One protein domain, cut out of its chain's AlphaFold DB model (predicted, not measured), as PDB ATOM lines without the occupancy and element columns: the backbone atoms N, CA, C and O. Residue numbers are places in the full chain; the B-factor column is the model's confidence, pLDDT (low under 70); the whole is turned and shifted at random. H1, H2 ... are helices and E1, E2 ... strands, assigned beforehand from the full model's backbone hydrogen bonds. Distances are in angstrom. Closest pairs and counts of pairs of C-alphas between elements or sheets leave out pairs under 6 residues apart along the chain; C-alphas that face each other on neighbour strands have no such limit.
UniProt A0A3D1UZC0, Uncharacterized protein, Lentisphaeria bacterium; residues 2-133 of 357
ATOM      1  N   ARG A   2     222.137 196.732 235.176       61.94
ATOM      2  CA  ARG A   2     221.529 197.945 235.788       61.94
ATOM      3  C   ARG A   2     220.659 198.816 234.861       61.94
ATOM      4  O   ARG A   2     219.685 199.406 235.320       61.94
ATOM      5  N   HIS A   3     220.985 198.911 233.567       65.94
ATOM      6  CA  HIS A   3     220.206 199.728 232.626       65.94
ATOM      7  C   HIS A   3     218.851 199.094 232.259       65.94
ATOM      8  O   HIS A   3     217.847 199.802 232.185       65.94
ATOM      9  N   ILE A   4     218.808 197.764 232.111       71.44
ATOM     10  CA  ILE A   4     217.580 196.999 231.842       71.44
ATOM     11  C   ILE A   4     216.644 197.069 233.053       71.44
ATOM     12  O   ILE A   4     215.440 197.251 232.886       71.44
ATOM     13  N   ASP A   5     217.183 197.005 234.271       74.62
ATOM     14  CA  ASP A   5     216.377 197.092 235.494       74.62
ATOM     15  C   ASP A   5     215.768 198.485 235.681       74.62
ATOM     16  O   ASP A   5     214.603 198.604 236.064       74.62
ATOM     17  N   ARG A   6     216.501 199.548 235.322       78.56
ATOM     18  CA  ARG A   6     215.962 200.917 235.276       78.56
ATOM     19  C   ARG A   6     214.812 201.047 234.275       78.56
ATOM     20  O   ARG A   6     213.785 201.630 234.614       78.56
ATOM     21  N   ILE A   7     214.947 200.462 233.082       80.94
ATOM     22  CA  ILE A   7     213.887 200.464 232.060       80.94
ATOM     23  C   ILE A   7     212.665 199.676 232.549       80.94
ATOM     24  O   ILE A   7     211.548 200.179 232.474       80.94
ATOM     25  N   LYS A   8     212.854 198.484 233.126       79.88
ATOM     26  CA  LYS A   8     211.761 197.684 233.705       79.88
ATOM     27  C   LYS A   8     211.029 198.431 234.825       79.88
ATOM     28  O   LYS A   8     209.799 198.414 234.854       79.88
ATOM     29  N   LYS A   9     211.763 199.113 235.715       81.19
ATOM     30  CA  LYS A   9     211.187 199.966 236.772       81.19
ATOM     31  C   LYS A   9     210.372 201.118 236.179       81.19
ATOM     32  O   LYS A   9     209.245 201.339 236.612       81.19
ATOM     33  N   ALA A  10     210.890 201.799 235.155       84.00
ATOM     34  CA  ALA A  10     210.161 202.862 234.465       84.00
ATOM     35  C   ALA A  10     208.878 202.333 233.798       84.00
ATOM     36  O   ALA A  10     207.802 202.879 234.030       84.00
ATOM     37  N   ILE A  11     208.955 201.223 233.054       83.94
ATOM     38  CA  ILE A  11     207.784 200.587 232.428       83.94
ATOM     39  C   ILE A  11     206.730 200.245 233.485       83.94
ATOM     40  O   ILE A  11     205.566 200.590 233.308       83.94
ATOM     41  N   LYS A  12     207.123 199.614 234.600       82.38
ATOM     42  CA  LYS A  12     206.203 199.286 235.700       82.38
ATOM     43  C   LYS A  12     205.520 200.540 236.248       82.38
ATOM     44  O   LYS A  12     204.302 200.551 236.368       82.38
ATOM     45  N   LYS A  13     206.283 201.604 236.503       84.50
ATOM     46  CA  LYS A  13     205.766 202.865 237.045       84.50
ATOM     47  C   LYS A  13     204.743 203.537 236.124       84.50
ATOM     48  O   LYS A  13     203.726 204.019 236.608       84.50
ATOM     49  N   TYR A  14     204.999 203.571 234.816       85.31
ATOM     50  CA  TYR A  14     204.125 204.265 233.861       85.31
ATOM     51  C   TYR A  14     202.951 203.408 233.375       85.31
ATOM     52  O   TYR A  14     201.831 203.904 233.264       85.31
ATOM     53  N   PHE A  15     203.179 202.124 233.088       84.12
ATOM     54  CA  PHE A  15     202.142 201.244 232.541       84.12
ATOM     55  C   PHE A  15     201.318 200.531 233.613       84.12
ATOM     56  O   PHE A  15     200.183 200.155 233.318       84.12
ATOM     57  N   PHE A  16     201.855 200.363 234.823       83.88
ATOM     58  CA  PHE A  16     201.216 199.647 235.932       83.88
ATOM     59  C   PHE A  16     201.366 200.398 237.274       83.88
ATOM     60  O   PHE A  16     201.884 199.830 238.245       83.88
ATOM     61  N   PRO A  17     200.955 201.682 237.357       83.69
ATOM     62  CA  PRO A  17     201.054 202.481 238.585       83.69
ATOM     63  C   PRO A  17     200.261 201.894 239.766       83.69
ATOM     64  O   PRO A  17     200.566 202.182 240.921       83.69
ATOM     65  N   GLU A  18     199.264 201.056 239.487       79.69
ATOM     66  CA  GLU A  18     198.459 200.338 240.475       79.69
ATOM     67  C   GLU A  18     199.225 199.230 241.217       79.69
ATOM     68  O   GLU A  18     198.803 198.811 242.291       79.69
ATOM     69  N   MET A  19     200.347 198.745 240.676       82.62
ATOM     70  CA  MET A  19     201.149 197.706 241.327       82.62
ATOM     71  C   MET A  19     202.037 198.297 242.423       82.62
ATOM     72  O   MET A  19     202.499 199.427 242.290       82.62
ATOM     73  N   ILE A  20     202.370 197.505 243.444       84.88
ATOM     74  CA  ILE A  20     203.390 197.862 244.447       84.88
ATOM     75  C   ILE A  20     204.708 198.198 243.741       84.88
ATOM     76  O   ILE A  20     205.178 197.397 242.933       84.88
ATOM     77  N   GLN A  21     205.299 199.363 244.009       86.38
ATOM     78  CA  GLN A  21     206.471 199.889 243.295       86.38
ATOM     79  C   GLN A  21     207.809 199.564 243.966       86.38
ATOM     80  O   GLN A  21     208.846 199.754 243.329       86.38
ATOM     81  N   ASP A  22     207.798 199.026 245.189       84.88
ATOM     82  CA  ASP A  22     208.992 198.543 245.880       84.88
ATOM     83  C   ASP A  22     209.819 197.599 244.994       84.88
ATOM     84  O   ASP A  22     209.292 196.819 244.183       84.88
ATOM     85  N   SER A  23     211.140 197.692 245.136       77.25
ATOM     86  CA  SER A  23     212.086 196.822 244.449       77.25
ATOM     87  C   SER A  23     212.904 196.029 245.445       77.25
ATOM     88  O   SER A  23     213.394 196.589 246.416       77.25
ATOM     89  N   PHE A  24     213.072 194.747 245.151       73.25
ATOM     90  CA  PHE A  24     213.958 193.853 245.875       73.25
ATOM     91  C   PHE A  24     215.325 193.824 245.188       73.25
ATOM     92  O   PHE A  24     215.383 193.768 243.956       73.25
ATOM     93  N   ASP A  25     216.403 193.852 245.969       69.94
ATOM     94  CA  ASP A  25     217.774 193.950 245.451       69.94
ATOM     95  C   ASP A  25     218.384 192.587 245.064       69.94
ATOM     96  O   ASP A  25     219.549 192.521 244.681       69.94
ATOM     97  N   PHE A  26     217.572 191.517 245.070       68.75
ATOM     98  CA  PHE A  26     217.942 190.146 244.671       68.75
ATOM     99  C   PHE A  26     219.165 189.593 245.419       68.75
ATOM    100  O   PHE A  26     219.900 188.756 244.905       68.75
ATOM    101  N   THR A  27     219.392 190.072 246.642       78.81
ATOM    102  CA  THR A  27     220.423 189.571 247.546       78.81
ATOM    103  C   THR A  27     219.777 189.187 248.867       78.81
ATOM    104  O   THR A  27     219.076 189.983 249.496       78.81
ATOM    105  N   HIS A  28     220.000 187.944 249.283       82.81
ATOM    106  CA  HIS A  28     219.522 187.450 250.565       82.81
ATOM    107  C   HIS A  28     220.600 187.580 251.648       82.81
ATOM    108  O   HIS A  28     221.792 187.397 251.365       82.81
ATOM    109  N   PRO A  29     220.202 187.855 252.904       85.81
ATOM    110  CA  PRO A  29     221.083 187.714 254.055       85.81
ATOM    111  C   PRO A  29     221.735 186.329 254.118       85.81
ATOM    112  O   PRO A  29     221.229 185.348 253.569       85.81
ATOM    113  N   PHE A  30     222.867 186.244 254.817       87.06
ATOM    114  CA  PHE A  30     223.557 184.982 255.108       87.06
ATOM    115  C   PHE A  30     223.986 184.169 253.872       87.06
ATOM    116  O   PHE A  30     224.228 182.970 253.984       87.06
ATOM    117  N   GLY A  31     224.113 184.792 252.695       80.81
ATOM    118  CA  GLY A  31     224.556 184.104 251.475       80.81
ATOM    119  C   GLY A  31     223.590 183.015 251.000       80.81
ATOM    120  O   GLY A  31     224.010 182.087 250.311       80.81
ATOM    121  N   ILE A  32     222.319 183.105 251.399       79.75
ATOM    122  CA  ILE A  32     221.277 182.182 250.956       79.75
ATOM    123  C   ILE A  32     221.102 182.353 249.439       79.75
ATOM    124  O   ILE A  32     220.982 183.488 248.971       79.75
ATOM    125  N   PRO A  33     221.127 181.263 248.650       75.62
ATOM    126  CA  PRO A  33     220.907 181.354 247.210       75.62
ATOM    127  C   PRO A  33     219.472 181.799 246.904       75.62
ATOM    128  O   PRO A  33     218.594 181.731 247.759       75.62
ATOM    129  N   ASP A  34     219.200 182.204 245.668       69.88
ATOM    130  CA  ASP A  34     217.819 182.414 245.235       69.88
ATOM    131  C   ASP A  34     217.058 181.073 245.267       69.88
ATOM    132  O   ASP A  34     217.448 180.111 244.605       69.88
ATOM    133  N   LEU A  35     215.936 181.034 245.996       63.78
ATOM    134  CA  LEU A  35     214.957 179.933 246.004       63.78
ATOM    135  C   LEU A  35     215.477 178.546 246.462       63.78
ATOM    136  O   LEU A  35     215.241 177.550 245.766       63.78
ATOM    137  N   PRO A  36     216.123 178.394 247.634       64.94
ATOM    138  CA  PRO A  36     216.376 177.064 248.163       64.94
ATOM    139  C   PRO A  36     215.042 176.423 248.565       64.94
ATOM    140  O   PRO A  36     214.261 177.015 249.308       64.94
ATOM    141  N   LYS A  37     214.793 175.185 248.122       67.75
ATOM    142  CA  LYS A  37     213.695 174.367 248.679       67.75
ATOM    143  C   LYS A  37     213.900 174.116 250.176       67.75
ATOM    144  O   LYS A  37     212.944 173.991 250.930       67.75
ATOM    145  N   LEU A  38     215.166 174.024 250.581       71.88
ATOM    146  CA  LEU A  38     215.609 173.880 251.955       71.88
ATOM    147  C   LEU A  38     217.083 174.302 252.033       71.88
ATOM    148  O   LEU A  38     217.872 173.890 251.181       71.88
ATOM    149  N   TYR A  39     217.461 175.117 253.017       84.31
ATOM    150  CA  TYR A  39     218.855 175.530 253.220       84.31
ATOM    151  C   TYR A  39     219.258 175.307 254.674       84.31
ATOM    152  O   TYR A  39     218.615 175.827 255.581       84.31
ATOM    153  N   VAL A  40     220.306 174.514 254.892       90.00
ATOM    154  CA  VAL A  40     220.845 174.209 256.223       90.00
ATOM    155  C   VAL A  40     222.157 174.955 256.388       90.00
ATOM    156  O   VAL A  40     223.007 174.920 255.494       90.00
ATOM    157  N   ARG A  41     222.350 175.590 257.540       92.50
ATOM    158  CA  ARG A  41     223.612 176.231 257.891       92.50
ATOM    159  C   ARG A  41     223.867 176.163 259.395       92.50
ATOM    160  O   ARG A  41     222.941 176.272 260.193       92.50
ATOM    161  N   SER A  42     225.140 176.018 259.758       95.44
ATOM    162  CA  SER A  42     225.616 176.283 261.116       95.44
ATOM    163  C   SER A  42     226.092 177.727 261.233       95.44
ATOM    164  O   SER A  42     226.798 178.226 260.348       95.44
ATOM    165  N   PHE A  43     225.697 178.391 262.316       95.38
ATOM    166  CA  PHE A  43     226.138 179.746 262.655       95.38
ATOM    167  C   PHE A  43     226.915 179.805 263.979       95.38
ATOM    168  O   PHE A  43     227.381 180.871 264.371       95.38
ATOM    169  N   GLY A  44     227.093 178.668 264.655       96.06
ATOM    170  CA  GLY A  44     227.849 178.558 265.897       96.06
ATOM    171  C   GLY A  44     227.662 177.197 266.562       96.06
ATOM    172  O   GLY A  44     227.202 176.247 265.937       96.06
ATOM    173  N   GLU A  45     228.010 177.098 267.843       97.25
ATOM    174  CA  GLU A  45     227.991 175.830 268.590       97.25
ATOM    175  C   GLU A  45     226.845 175.728 269.611       97.25
ATOM    176  O   GLU A  45     226.712 174.707 270.288       97.25
ATOM    177  N   ARG A  46     225.999 176.763 269.748       97.88
ATOM    178  CA  ARG A  46     224.873 176.730 270.698       97.88
ATOM    179  C   ARG A  46     223.803 175.728 270.255       97.88
ATOM    180  O   ARG A  46     223.648 175.447 269.067       97.88
ATOM    181  N   ASN A  47     223.041 175.222 271.230       97.62
ATOM    182  CA  ASN A  47     221.890 174.337 271.014       97.62
ATOM    183  C   ASN A  47     222.160 173.178 270.024       97.62
ATOM    184  O   ASN A  47     221.410 173.012 269.058       97.62
ATOM    185  N   PRO A  48     223.229 172.381 270.215       97.19
ATOM    186  CA  PRO A  48     223.605 171.327 269.269       97.19
ATOM    187  C   PRO A  48     222.549 170.219 269.139       97.19
ATOM    188  O   PRO A  48     222.544 169.494 268.146       97.19
ATOM    189  N   ASP A  49     221.667 170.108 270.133       97.44
ATOM    190  CA  ASP A  49     220.536 169.187 270.252       97.44
ATOM    191  C   ASP A  49     219.256 169.674 269.550       97.44
ATOM    192  O   ASP A  49     218.302 168.908 269.425       97.44
ATOM    193  N   LYS A  50     219.208 170.934 269.095       98.00
ATOM    194  CA  LYS A  50     218.004 171.551 268.517       98.00
ATOM    195  C   LYS A  50     218.188 171.828 267.036       98.00
ATOM    196  O   LYS A  50     219.299 172.078 266.576       98.00
ATOM    197  N   ILE A  51     217.074 171.830 266.308       98.19
ATOM    198  CA  ILE A  51     216.998 172.288 264.919       98.19
ATOM    199  C   ILE A  51     216.043 173.474 264.878       98.19
ATOM    200  O   ILE A  51     214.842 173.319 265.106       98.19
ATOM    201  N   PHE A  52     216.579 174.656 264.588       98.44
ATOM    202  CA  PHE A  52     215.773 175.856 264.392       98.44
ATOM    203  C   PHE A  52     215.279 175.926 262.956       98.44
ATOM    204  O   PHE A  52     216.067 175.767 262.029       98.44
ATOM    205  N   TYR A  53     213.989 176.189 262.773       97.44
ATOM    206  CA  TYR A  53     213.348 176.341 261.473       97.44
ATOM    207  C   TYR A  53     212.952 177.799 261.238       97.44
ATOM    208  O   TYR A  53     211.942 178.277 261.752       97.44
ATOM    209  N   VAL A  54     213.770 178.517 260.473       97.19
ATOM    210  CA  VAL A  54     213.587 179.933 260.157       97.19
ATOM    211  C   VAL A  54     212.560 180.086 259.042       97.19
ATOM    212  O   VAL A  54     212.792 179.699 257.895       97.19
ATOM    213  N   ILE A  55     211.432 180.698 259.380       96.06
ATOM    214  CA  ILE A  55     210.328 181.037 258.489       96.06
ATOM    215  C   ILE A  55     210.518 182.480 258.013       96.06
ATOM    216  O   ILE A  55     210.628 183.402 258.821       96.06
ATOM    217  N   TRP A  56     210.541 182.687 256.697       94.06
ATOM    218  CA  TRP A  56     210.838 183.981 256.077       94.06
ATOM    219  C   TRP A  56     210.109 184.147 254.733       94.06
ATOM    220  O   TRP A  56     209.539 183.190 254.208       94.06
ATOM    221  N   ARG A  57     210.114 185.364 254.166       90.50
ATOM    222  CA  ARG A  57     209.490 185.673 252.866       90.50
ATOM    223  C   ARG A  57     210.512 186.127 251.834       90.50
ATOM    224  O   ARG A  57     211.283 187.052 252.078       90.50
ATOM    225  N   ASP A  58     210.435 185.542 250.644       88.06
ATOM    226  CA  ASP A  58     211.163 186.036 249.476       88.06
ATOM    227  C   ASP A  58     210.515 187.327 248.924       88.06
ATOM    228  O   ASP A  58     209.307 187.544 249.063       88.06
ATOM    229  N   ARG A  59     211.313 188.190 248.280       85.88
ATOM    230  CA  ARG A  59     210.881 189.387 247.524       85.88
ATOM    231  C   ARG A  59     209.910 190.309 248.270       85.88
ATOM    232  O   ARG A  59     208.947 190.796 247.681       85.88
ATOM    233  N   LEU A  60     210.180 190.580 249.547       88.12
ATOM    234  CA  LEU A  60     209.341 191.409 250.428       88.12
ATOM    235  C   LEU A  60     207.959 190.803 250.757       88.12
ATOM    236  O   LEU A  60     207.122 191.455 251.385       88.12
ATOM    237  N   GLY A  61     207.711 189.549 250.384       87.88
ATOM    238  CA  GLY A  61     206.450 188.862 250.627       87.88
ATOM    239  C   GLY A  61     205.283 189.375 249.779       87.88
ATOM    240  O   GLY A  61     205.436 189.841 248.651       87.88
ATOM    241  N   SER A  62     204.073 189.217 250.309       88.25
ATOM    242  CA  SER A  62     202.801 189.549 249.656       88.25
ATOM    243  C   SER A  62     201.843 190.201 250.665       88.25
ATOM    244  O   SER A  62     202.285 190.741 251.678       88.25
ATOM    245  N   GLY A  63     200.531 190.186 250.395       90.69
ATOM    246  CA  GLY A  63     199.527 190.725 251.315       90.69
ATOM    247  C   GLY A  63     199.507 190.020 252.679       90.69
ATOM    248  O   GLY A  63     199.891 188.857 252.793       90.69
ATOM    249  N   PHE A  64     198.997 190.713 253.698       95.88
ATOM    250  CA  PHE A  64     199.107 190.360 255.117       95.88
ATOM    251  C   PHE A  64     198.747 188.899 255.400       95.88
ATOM    252  O   PHE A  64     199.591 188.125 255.846       95.88
ATOM    253  N   PHE A  65     197.533 188.478 255.030       95.19
ATOM    254  CA  PHE A  65     197.084 187.104 255.268       95.19
ATOM    255  C   PHE A  65     197.733 186.057 254.361       95.19
ATOM    256  O   PHE A  65     197.686 184.873 254.680       95.19
ATOM    257  N   SER A  66     198.380 186.459 253.266       92.12
ATOM    258  CA  SER A  66     199.205 185.540 252.478       92.12
ATOM    259  C   SER A  66     200.550 185.280 253.159       92.12
ATOM    260  O   SER A  66     200.983 184.131 253.172       92.12
ATOM    261  N   ASN A  67     201.167 186.296 253.776       94.38
ATOM    262  CA  ASN A  67     202.338 186.098 254.635       94.38
ATOM    263  C   ASN A  67     201.960 185.268 255.872       94.38
ATOM    264  O   ASN A  67     202.604 184.263 256.147       94.38
ATOM    265  N   PHE A  68     200.864 185.625 256.552       96.06
ATOM    266  CA  PHE A  68     200.360 184.891 257.718       96.06
ATOM    267  C   PHE A  68     200.085 183.417 257.400       96.06
ATOM    268  O   PHE A  68     200.589 182.539 258.086       96.06
ATOM    269  N   THR A  69     199.353 183.127 256.316       93.25
ATOM    270  CA  THR A  69     199.051 181.741 255.917       93.25
ATOM    271  C   THR A  69     200.323 180.944 255.638       93.25
ATOM    272  O   THR A  69     200.394 179.783 256.025       93.25
ATOM    273  N   GLN A  70     201.348 181.556 255.029       92.94
ATOM    274  CA  GLN A  70     202.627 180.869 254.849       92.94
ATOM    275  C   GLN A  70     203.260 180.507 256.196       92.94
ATOM    276  O   GLN A  70     203.739 179.384 256.342       92.94
ATOM    277  N   VAL A  71     203.258 181.428 257.165       95.38
ATOM    278  CA  VAL A  71     203.799 181.148 258.500       95.38
ATOM    279  C   VAL A  71     203.069 179.965 259.131       95.38
ATOM    280  O   VAL A  71     203.730 179.023 259.553       95.38
ATOM    281  N   ILE A  72     201.732 179.946 259.093       94.62
ATOM    282  CA  ILE A  72     200.925 178.824 259.604       94.62
ATOM    283  C   ILE A  72     201.324 177.494 258.949       94.62
ATOM    284  O   ILE A  72     201.634 176.532 259.649       94.62
ATOM    285  N   SER A  73     201.385 177.430 257.617       93.31
ATOM    286  CA  SER A  73     201.753 176.198 256.905       93.31
ATOM    287  C   SER A  73     203.174 175.721 257.236       93.31
ATOM    288  O   SER A  73     203.408 174.519 257.374       93.31
ATOM    289  N   HIS A  74     204.127 176.643 257.403       94.50
ATOM    290  CA  HIS A  74     205.502 176.321 257.801       94.50
ATOM    291  C   HIS A  74     205.616 175.902 259.271       94.50
ATOM    292  O   HIS A  74     206.408 175.019 259.591       94.50
ATOM    293  N   MET A  75     204.795 176.456 260.164       95.06
ATOM    294  CA  MET A  75     204.701 175.991 261.551       95.06
ATOM    295  C   MET A  75     204.180 174.554 261.628       95.06
ATOM    296  O   MET A  75     204.757 173.734 262.339       95.06
ATOM    297  N   MET A  76     203.139 174.226 260.853       94.19
ATOM    298  CA  MET A  76     202.624 172.854 260.758       94.19
ATOM    299  C   MET A  76     203.691 171.883 260.231       94.19
ATOM    300  O   MET A  76     203.763 170.739 260.677       94.19
ATOM    301  N   LEU A  77     204.528 172.322 259.284       93.56
ATOM    302  CA  LEU A  77     205.655 171.526 258.794       93.56
ATOM    303  C   LEU A  77     206.704 171.300 259.890       93.56
ATOM    304  O   LEU A  77     207.125 170.165 260.099       93.56
ATOM    305  N   ALA A  78     207.098 172.361 260.600       94.69
ATOM    306  CA  ALA A  78     208.074 172.282 261.684       94.69
ATOM    307  C   ALA A  78     207.627 171.307 262.780       94.69
ATOM    308  O   ALA A  78     208.414 170.463 263.207       94.69
ATOM    309  N   GLU A  79     206.350 171.353 263.166       93.06
ATOM    310  CA  GLU A  79     205.778 170.464 264.180       93.06
ATOM    311  C   GLU A  79     205.839 168.988 263.765       93.06
ATOM    312  O   GLU A  79     206.248 168.144 264.561       93.06
ATOM    313  N   ARG A  80     205.542 168.668 262.497       93.44
ATOM    314  CA  ARG A  80     205.642 167.291 261.970       93.44
ATOM    315  C   ARG A  80     207.055 166.713 262.025       93.44
ATOM    316  O   ARG A  80     207.203 165.494 262.020       93.44
ATOM    317  N   HIS A  81     208.073 167.568 262.056       94.62
ATOM    318  CA  HIS A  81     209.477 167.166 262.071       94.62
ATOM    319  C   HIS A  81     210.188 167.437 263.406       94.62
ATOM    320  O   HIS A  81     211.382 167.165 263.518       94.62
ATOM    321  N   GLY A  82     209.480 167.954 264.418       96.12
ATOM    322  CA  GLY A  82     210.071 168.310 265.712       96.12
ATOM    323  C   GLY A  82     211.075 169.467 265.640       96.12
ATOM    324  O   GLY A  82     211.966 169.559 266.482       96.12
ATOM    325  N   TRP A  83     210.969 170.335 264.631       97.56
ATOM    326  CA  TRP A  83     211.801 171.534 264.518       97.56
ATOM    327  C   TRP A  83     211.202 172.693 265.314       97.56
ATOM    328  O   TRP A  83     209.991 172.766 265.509       97.56
ATOM    329  N   ILE A  84     212.048 173.633 265.739       98.25
ATOM    330  CA  ILE A  84     211.638 174.817 266.503       98.25
ATOM    331  C   ILE A  84     211.400 175.981 265.527       98.25
ATOM    332  O   ILE A  84     212.380 176.540 265.027       98.25
ATOM    333  N   PRO A  85     210.143 176.356 265.217       97.88
ATOM    334  CA  PRO A  85     209.850 177.414 264.253       97.88
ATOM    335  C   PRO A  85     210.170 178.809 264.805       97.88
ATOM    336  O   PRO A  85     209.820 179.132 265.938       97.88
ATOM    337  N   VAL A  86     210.772 179.665 263.976       98.25
ATOM    338  CA  VAL A  86     211.066 181.072 264.296       98.25
ATOM    339  C   VAL A  86     210.767 181.944 263.080       98.25
ATOM    340  O   VAL A  86     211.244 181.639 261.991       98.25
ATOM    341  N   VAL A  87     210.002 183.030 263.238       98.25
ATOM    342  CA  VAL A  87     209.754 183.980 262.139       98.25
ATOM    343  C   VAL A  87     210.814 185.066 262.132       98.25
ATOM    344  O   VAL A  87     210.929 185.839 263.090       98.25
ATOM    345  N   ASP A  88     211.537 185.165 261.022       97.44
ATOM    346  CA  ASP A  88     212.514 186.221 260.788       97.44
ATOM    347  C   ASP A  88     212.044 187.152 259.671       97.44
ATOM    348  O   ASP A  88     212.358 186.953 258.498       97.44
ATOM    349  N   TYR A  89     211.313 188.205 260.046       97.12
ATOM    350  CA  TYR A  89     211.083 189.363 259.180       97.12
ATOM    351  C   TYR A  89     211.990 190.547 259.539       97.12
ATOM    352  O   TYR A  89     211.744 191.660 259.077       97.12
ATOM    353  N   LEU A  90     213.033 190.338 260.349       95.81
ATOM    354  CA  LEU A  90     214.052 191.347 260.642       95.81
ATOM    355  C   LEU A  90     215.092 191.383 259.518       95.81
ATOM    356  O   LEU A  90     215.298 192.421 258.883       95.81
ATOM    357  N   ASN A  91     215.711 190.231 259.255       94.50
ATOM    358  CA  ASN A  91     216.707 190.065 258.203       94.50
ATOM    359  C   ASN A  91     216.028 189.884 256.839       94.50
ATOM    360  O   ASN A  91     216.508 190.412 255.836       94.50
ATOM    361  N   PHE A  92     214.869 189.215 256.795       93.75
ATOM    362  CA  PHE A  92     214.071 189.026 255.577       93.75
ATOM    363  C   PHE A  92     212.845 189.931 255.584       93.75
ATOM    364  O   PHE A  92     211.713 189.508 255.823       93.75
ATOM    365  N   ARG A  93     213.094 191.216 255.339       93.38
ATOM    366  CA  ARG A  93     212.055 192.247 255.385       93.38
ATOM    367  C   ARG A  93     210.905 191.942 254.429       93.38
ATOM    368  O   ARG A  93     211.106 191.498 253.303       93.38
ATOM    369  N   THR A  94     209.706 192.276 254.876       94.69
ATOM    370  CA  THR A  94     208.456 192.276 254.119       94.69
ATOM    371  C   THR A  94     208.024 193.700 253.763       94.69
ATOM    372  O   THR A  94     208.563 194.678 254.280       94.69
ATOM    373  N   ILE A  95     206.980 193.834 252.940       94.31
ATOM    374  CA  ILE A  95     206.330 195.121 252.638       94.31
ATOM    375  C   ILE A  95     205.700 195.821 253.858       94.31
ATOM    376  O   ILE A  95     205.214 196.943 253.702       94.31
ATOM    377  N   TYR A  96     205.663 195.155 255.020       97.00
ATOM    378  CA  TYR A  96     205.119 195.656 256.289       97.00
ATOM    379  C   TYR A  96     206.195 196.170 257.251       97.00
ATOM    380  O   TYR A  96     205.851 196.729 258.290       97.00
ATOM    381  N   ASN A  97     207.479 195.969 256.939       96.31
ATOM    382  CA  ASN A  97     208.558 196.485 257.771       96.31
ATOM    383  C   ASN A  97     208.616 198.009 257.714       96.31
ATOM    384  O   ASN A  97     208.371 198.629 256.678       96.31
ATOM    385  N   GLU A  98     209.019 198.581 258.840       95.88
ATOM    386  CA  GLU A  98     209.281 200.006 258.994       95.88
ATOM    387  C   GLU A  98     210.791 200.251 259.083       95.88
ATOM    388  O   GLU A  98     211.534 199.347 259.482       95.88
ATOM    389  N   PRO A  99     211.272 201.443 258.691       92.31
ATOM    390  CA  PRO A  99     212.677 201.798 258.854       92.31
ATOM    391  C   PRO A  99     213.056 201.975 260.330       92.31
ATOM    392  O   PRO A  99     214.192 201.690 260.700       92.31
ATOM    393  N   GLU A 100     212.106 202.420 261.153       95.31
ATOM    394  CA  GLU A 100     212.262 202.618 262.592       95.31
ATOM    395  C   GLU A 100     211.534 201.515 263.378       95.31
ATOM    396  O   GLU A 100     210.516 201.003 262.891       95.31
ATOM    397  N   PRO A 101     212.013 201.160 264.587       96.88
ATOM    398  CA  PRO A 101     211.358 200.161 265.420       96.88
ATOM    399  C   PRO A 101     209.904 200.524 265.735       96.88
ATOM    400  O   PRO A 101     209.602 201.652 266.126       96.88
ATOM    401  N   VAL A 102     209.013 199.541 265.650       97.25
ATOM    402  CA  VAL A 102     207.624 199.648 266.108       97.25
ATOM    403  C   VAL A 102     207.508 198.857 267.400       97.25
ATOM    404  O   VAL A 102     207.797 197.663 267.421       97.25
ATOM    405  N   ASN A 103     207.111 199.522 268.489       94.69
ATOM    406  CA  ASN A 103     206.993 198.911 269.819       94.69
ATOM    407  C   ASN A 103     208.257 198.133 270.247       94.69
ATOM    408  O   ASN A 103     208.175 197.062 270.840       94.69
ATOM    409  N   GLY A 104     209.438 198.676 269.929       95.69
ATOM    410  CA  GLY A 104     210.729 198.130 270.362       95.69
ATOM    411  C   GLY A 104     211.322 197.025 269.483       95.69
ATOM    412  O   GLY A 104     212.393 196.524 269.809       95.69
ATOM    413  N   THR A 105     210.694 196.662 268.362       96.88
ATOM    414  CA  THR A 105     211.229 195.654 267.429       96.88
ATOM    415  C   THR A 105     211.239 196.164 265.988       96.88
ATOM    416  O   THR A 105     210.475 197.057 265.628       96.88
ATOM    417  N   CYS A 106     212.113 195.596 265.156       97.12
ATOM    418  CA  CYS A 106     212.147 195.786 263.698       97.12
ATOM    419  C   CYS A 106     211.702 194.526 262.931       97.12
ATOM    420  O   CYS A 106     211.704 194.512 261.699       97.12
ATOM    421  N   ASN A 107     211.350 193.452 263.643       97.88
ATOM    422  CA  ASN A 107     210.806 192.234 263.060       97.88
ATOM    423  C   ASN A 107     209.301 192.415 262.837       97.88
ATOM    424  O   ASN A 107     208.527 192.437 263.790       97.88
ATOM    425  N   ALA A 108     208.867 192.522 261.579       97.94
ATOM    426  CA  ALA A 108     207.470 192.833 261.270       97.94
ATOM    427  C   ALA A 108     206.456 191.780 261.756       97.94
ATOM    428  O   ALA A 108     205.283 192.112 261.904       97.94
ATOM    429  N   TRP A 109     206.865 190.531 262.013       98.38
ATOM    430  CA  TRP A 109     205.991 189.550 262.672       98.38
ATOM    431  C   TRP A 109     205.623 190.011 264.085       98.38
ATOM    432  O   TRP A 109     204.452 190.019 264.471       98.38
ATOM    433  N   GLU A 110     206.633 190.489 264.813       98.50
ATOM    434  CA  GLU A 110     206.537 190.903 266.208       98.50
ATOM    435  C   GLU A 110     205.779 192.223 266.400       98.50
ATOM    436  O   GLU A 110     205.422 192.568 267.522       98.50
ATOM    437  N   TYR A 111     205.439 192.924 265.313       98.56
ATOM    438  CA  TYR A 111     204.535 194.079 265.362       98.56
ATOM    439  C   TYR A 111     203.108 193.678 265.761       98.56
ATOM    440  O   TYR A 111     202.373 194.494 266.325       98.56
ATOM    441  N   TYR A 112     202.708 192.441 265.439       98.69
ATOM    442  CA  TYR A 112     201.322 191.978 265.544       98.69
ATOM    443  C   TYR A 112     201.160 190.742 266.428       98.69
ATOM    444  O   TYR A 112     200.156 190.613 267.130       98.69
ATOM    445  N   PHE A 113     202.141 189.842 266.398       98.69
ATOM    446  CA  PHE A 113     202.113 188.557 267.088       98.69
ATOM    447  C   PHE A 113     203.342 188.413 267.978       98.69
ATOM    448  O   PHE A 113     204.385 188.985 267.688       98.69
ATOM    449  N   ARG A 114     203.266 187.623 269.043       98.38
ATOM    450  CA  ARG A 114     204.469 187.220 269.779       98.38
ATOM    451  C   ARG A 114     205.285 186.234 268.932       98.38
ATOM    452  O   ARG A 114     204.747 185.564 268.043       98.38
ATOM    453  N   GLN A 115     206.593 186.153 269.180       97.50
ATOM    454  CA  GLN A 115     207.440 185.158 268.520       97.50
ATOM    455  C   GLN A 115     206.957 183.740 268.861       97.50
ATOM    456  O   GLN A 115     206.521 183.474 269.978       97.50
ATOM    457  N   ILE A 116     207.013 182.837 267.880       96.38
ATOM    458  CA  ILE A 116     206.426 181.491 267.999       96.38
ATOM    459  C   ILE A 116     207.199 180.630 269.006       96.38
ATOM    460  O   ILE A 116     206.621 179.796 269.700       96.38
ATOM    461  N   SER A 117     208.515 180.828 269.078       96.00
ATOM    462  CA  SER A 117     209.395 180.139 270.018       96.00
ATOM    463  C   SER A 117     209.973 181.121 271.044       96.00
ATOM    464  O   SER A 117     210.046 182.317 270.758       96.00
ATOM    465  N   PRO A 118     210.447 180.637 272.207       96.19
ATOM    466  CA  PRO A 118     211.067 181.487 273.223       96.19
ATOM    467  C   PRO A 118     212.490 181.953 272.857       96.19
ATOM    468  O   PRO A 118     213.128 182.637 273.653       96.19
ATOM    469  N   TYR A 119     213.013 181.565 271.690       97.69
ATOM    470  CA  TYR A 119     214.385 181.849 271.274       97.69
ATOM    471  C   TYR A 119     214.474 183.147 270.473       97.69
ATOM    472  O   TYR A 119     213.689 183.384 269.552       97.69
ATOM    473  N   THR A 120     215.473 183.973 270.790       97.06
ATOM    474  CA  THR A 120     215.774 185.192 270.031       97.06
ATOM    475  C   THR A 120     216.476 184.858 268.714       97.06
ATOM    476  O   THR A 120     217.133 183.823 268.591       97.06
ATOM    477  N   LEU A 121     216.394 185.757 267.726       97.56
ATOM    478  CA  LEU A 121     217.114 185.582 266.458       97.56
ATOM    479  C   LEU A 121     218.634 185.491 266.658       97.56
ATOM    480  O   LEU A 121     219.277 184.691 265.990       97.56
ATOM    481  N   ASP A 122     219.203 186.229 267.612       97.50
ATOM    482  CA  ASP A 122     220.637 186.148 267.931       97.50
ATOM    483  C   ASP A 122     221.032 184.765 268.467       97.50
ATOM    484  O   ASP A 122     222.088 184.226 268.130       97.50
ATOM    485  N   GLU A 123     220.177 184.147 269.288       98.00
ATOM    486  CA  GLU A 123     220.401 182.778 269.748       98.00
ATOM    487  C   GLU A 123     220.283 181.768 268.602       98.00
ATOM    488  O   GLU A 123     221.129 180.879 268.467       98.00
ATOM    489  N   VAL A 124     219.281 181.928 267.738       98.06
ATOM    490  CA  VAL A 124     219.118 181.096 266.538       98.06
ATOM    491  C   VAL A 124     220.365 181.193 265.656       98.06
ATOM    492  O   VAL A 124     220.966 180.173 265.326       98.06
ATOM    493  N   TYR A 125     220.831 182.406 265.356       97.69
ATOM    494  CA  TYR A 125     222.014 182.665 264.526       97.69
ATOM    495  C   TYR A 125     223.352 182.552 265.268       97.69
ATOM    496  O   TYR A 125     224.380 182.989 264.761       97.69
ATOM    497  N   SER A 126     223.368 181.914 266.434       97.88
ATOM    498  CA  SER A 126     224.583 181.403 267.083       97.88
ATOM    499  C   SER A 126     224.511 179.892 267.339       97.88
ATOM    500  O   SER A 126     225.396 179.319 267.985       97.88
ATOM    501  N   SER A 127     223.464 179.237 266.825       98.31
ATOM    502  CA  SER A 127     223.205 177.814 267.013       98.31
ATOM    503  C   SER A 127     223.740 176.943 265.873       98.31
ATOM    504  O   SER A 127     223.965 177.403 264.746       98.31
ATOM    505  N   ARG A 128     223.940 175.657 266.181       97.81
ATOM    506  CA  ARG A 128     224.572 174.686 265.278       97.81
ATOM    507  C   ARG A 128     223.694 174.274 264.102       97.81
ATOM    508  O   ARG A 128     224.195 174.161 262.988       97.81
ATOM    509  N   ASN A 129     222.403 174.035 264.329       97.31
ATOM    510  CA  ASN A 129     221.512 173.527 263.285       97.31
ATOM    511  C   ASN A 129     220.412 174.549 262.983       97.31
ATOM    512  O   ASN A 129     219.391 174.600 263.673       97.31
ATOM    513  N   VAL A 130     220.620 175.360 261.942       97.50
ATOM    514  CA  VAL A 130     219.628 176.327 261.456       97.50
ATOM    515  C   VAL A 130     219.170 175.930 260.060       97.50
ATOM    516  O   VAL A 130     219.966 175.782 259.131       97.50
ATOM    517  N   LEU A 131     217.863 175.754 259.927       95.69
ATOM    518  CA  LEU A 131     217.169 175.336 258.727       95.69
ATOM    519  C   LEU A 131     216.278 176.469 258.236       95.69
ATOM    520  O   LEU A 131     215.393 176.910 258.957       95.69
ATOM    521  N   PHE A 132     216.470 176.929 257.009       94.31
ATOM    522  CA  PHE A 132     215.628 177.961 256.416       94.31
ATOM    523  C   PHE A 132     214.520 177.331 255.583       94.31
ATOM    524  O   PHE A 132     214.764 176.449 254.753       94.31
ATOM    525  N   ALA A 133     213.308 177.828 255.797       92.00
ATOM    526  CA  ALA A 133     212.123 177.488 255.034       92.00
ATOM    527  C   ALA A 133     212.241 177.900 253.555       92.00
ATOM    528  O   ALA A 133     213.046 178.761 253.194       92.00
TER     529      ALA A 133
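Overview. This is residues 2 to 133 of the 357 residues of an uncharacterized protein of Lentisphaeria bacterium (UniProt A0A3D1UZC0). With little regular structure, this is a small four-stranded sheet with helix H2 over E2 and E3 on one face, while H1 sits away from that body at the far end of a long link; residues 14 to 19, of which 14 to 15 belong to H1, stick out. The 132 printed residues run H1 E1 E2 H2 E3 H3 E4, under half in named elements, class mixed; the mixed sheet runs E1 E4 E2 E3. It is only just compact, close to loose (radius of gyration of the C-alphas 16.4 A), spanning 53 by 30 by 28 A.

Along the chain. Find C-alpha 2 at (221.529, 197.945, 235.788); H1, residues 2 to 15, runs 19.9 A from there. Next come E1, 39 to 41; E2, 52 to 55; H2, 64 to 81, 26.3 A; E3, 84 to 87; H3, 121 to 124; and E4, 130 to 132, ending at (215.628, 177.961, 256.416).

Arrangement. Antiparallel E1 and E4 have N 41 and O 130 at 2.9 A; parallel E4 and E2, N 54 and O 131 at 2.7 A; parallel E2 and E3, N 53 and O 84 at 2.8 A. H2 makes two layers with the sheet, helix over strands, at a height over the sheet of 8.6 A; its closest C-alphas to E3 are Met 75 and Pro 85, 6.0 A. E2, H2, E3 form a strand-helix-strand unit, parallel neighbours joined through a helix, crossover right-handed; E3, H3, E4 form a split one, E2 between, also right-handed. H3 only grazes the sheet; H1 is not on it. In H1 and H2 every O i to N i+4 pair is within hydrogen-bond range; H3 is too short for one.

Size, cuts and confidence. C-alphas 14 and 49 are farthest apart, 53.1 A. The printed part has no cut; the links H1 to E1 and E3 to H3 are long. Residues 2 to 3, 25 to 26 and 34 to 37 have pLDDT under 70.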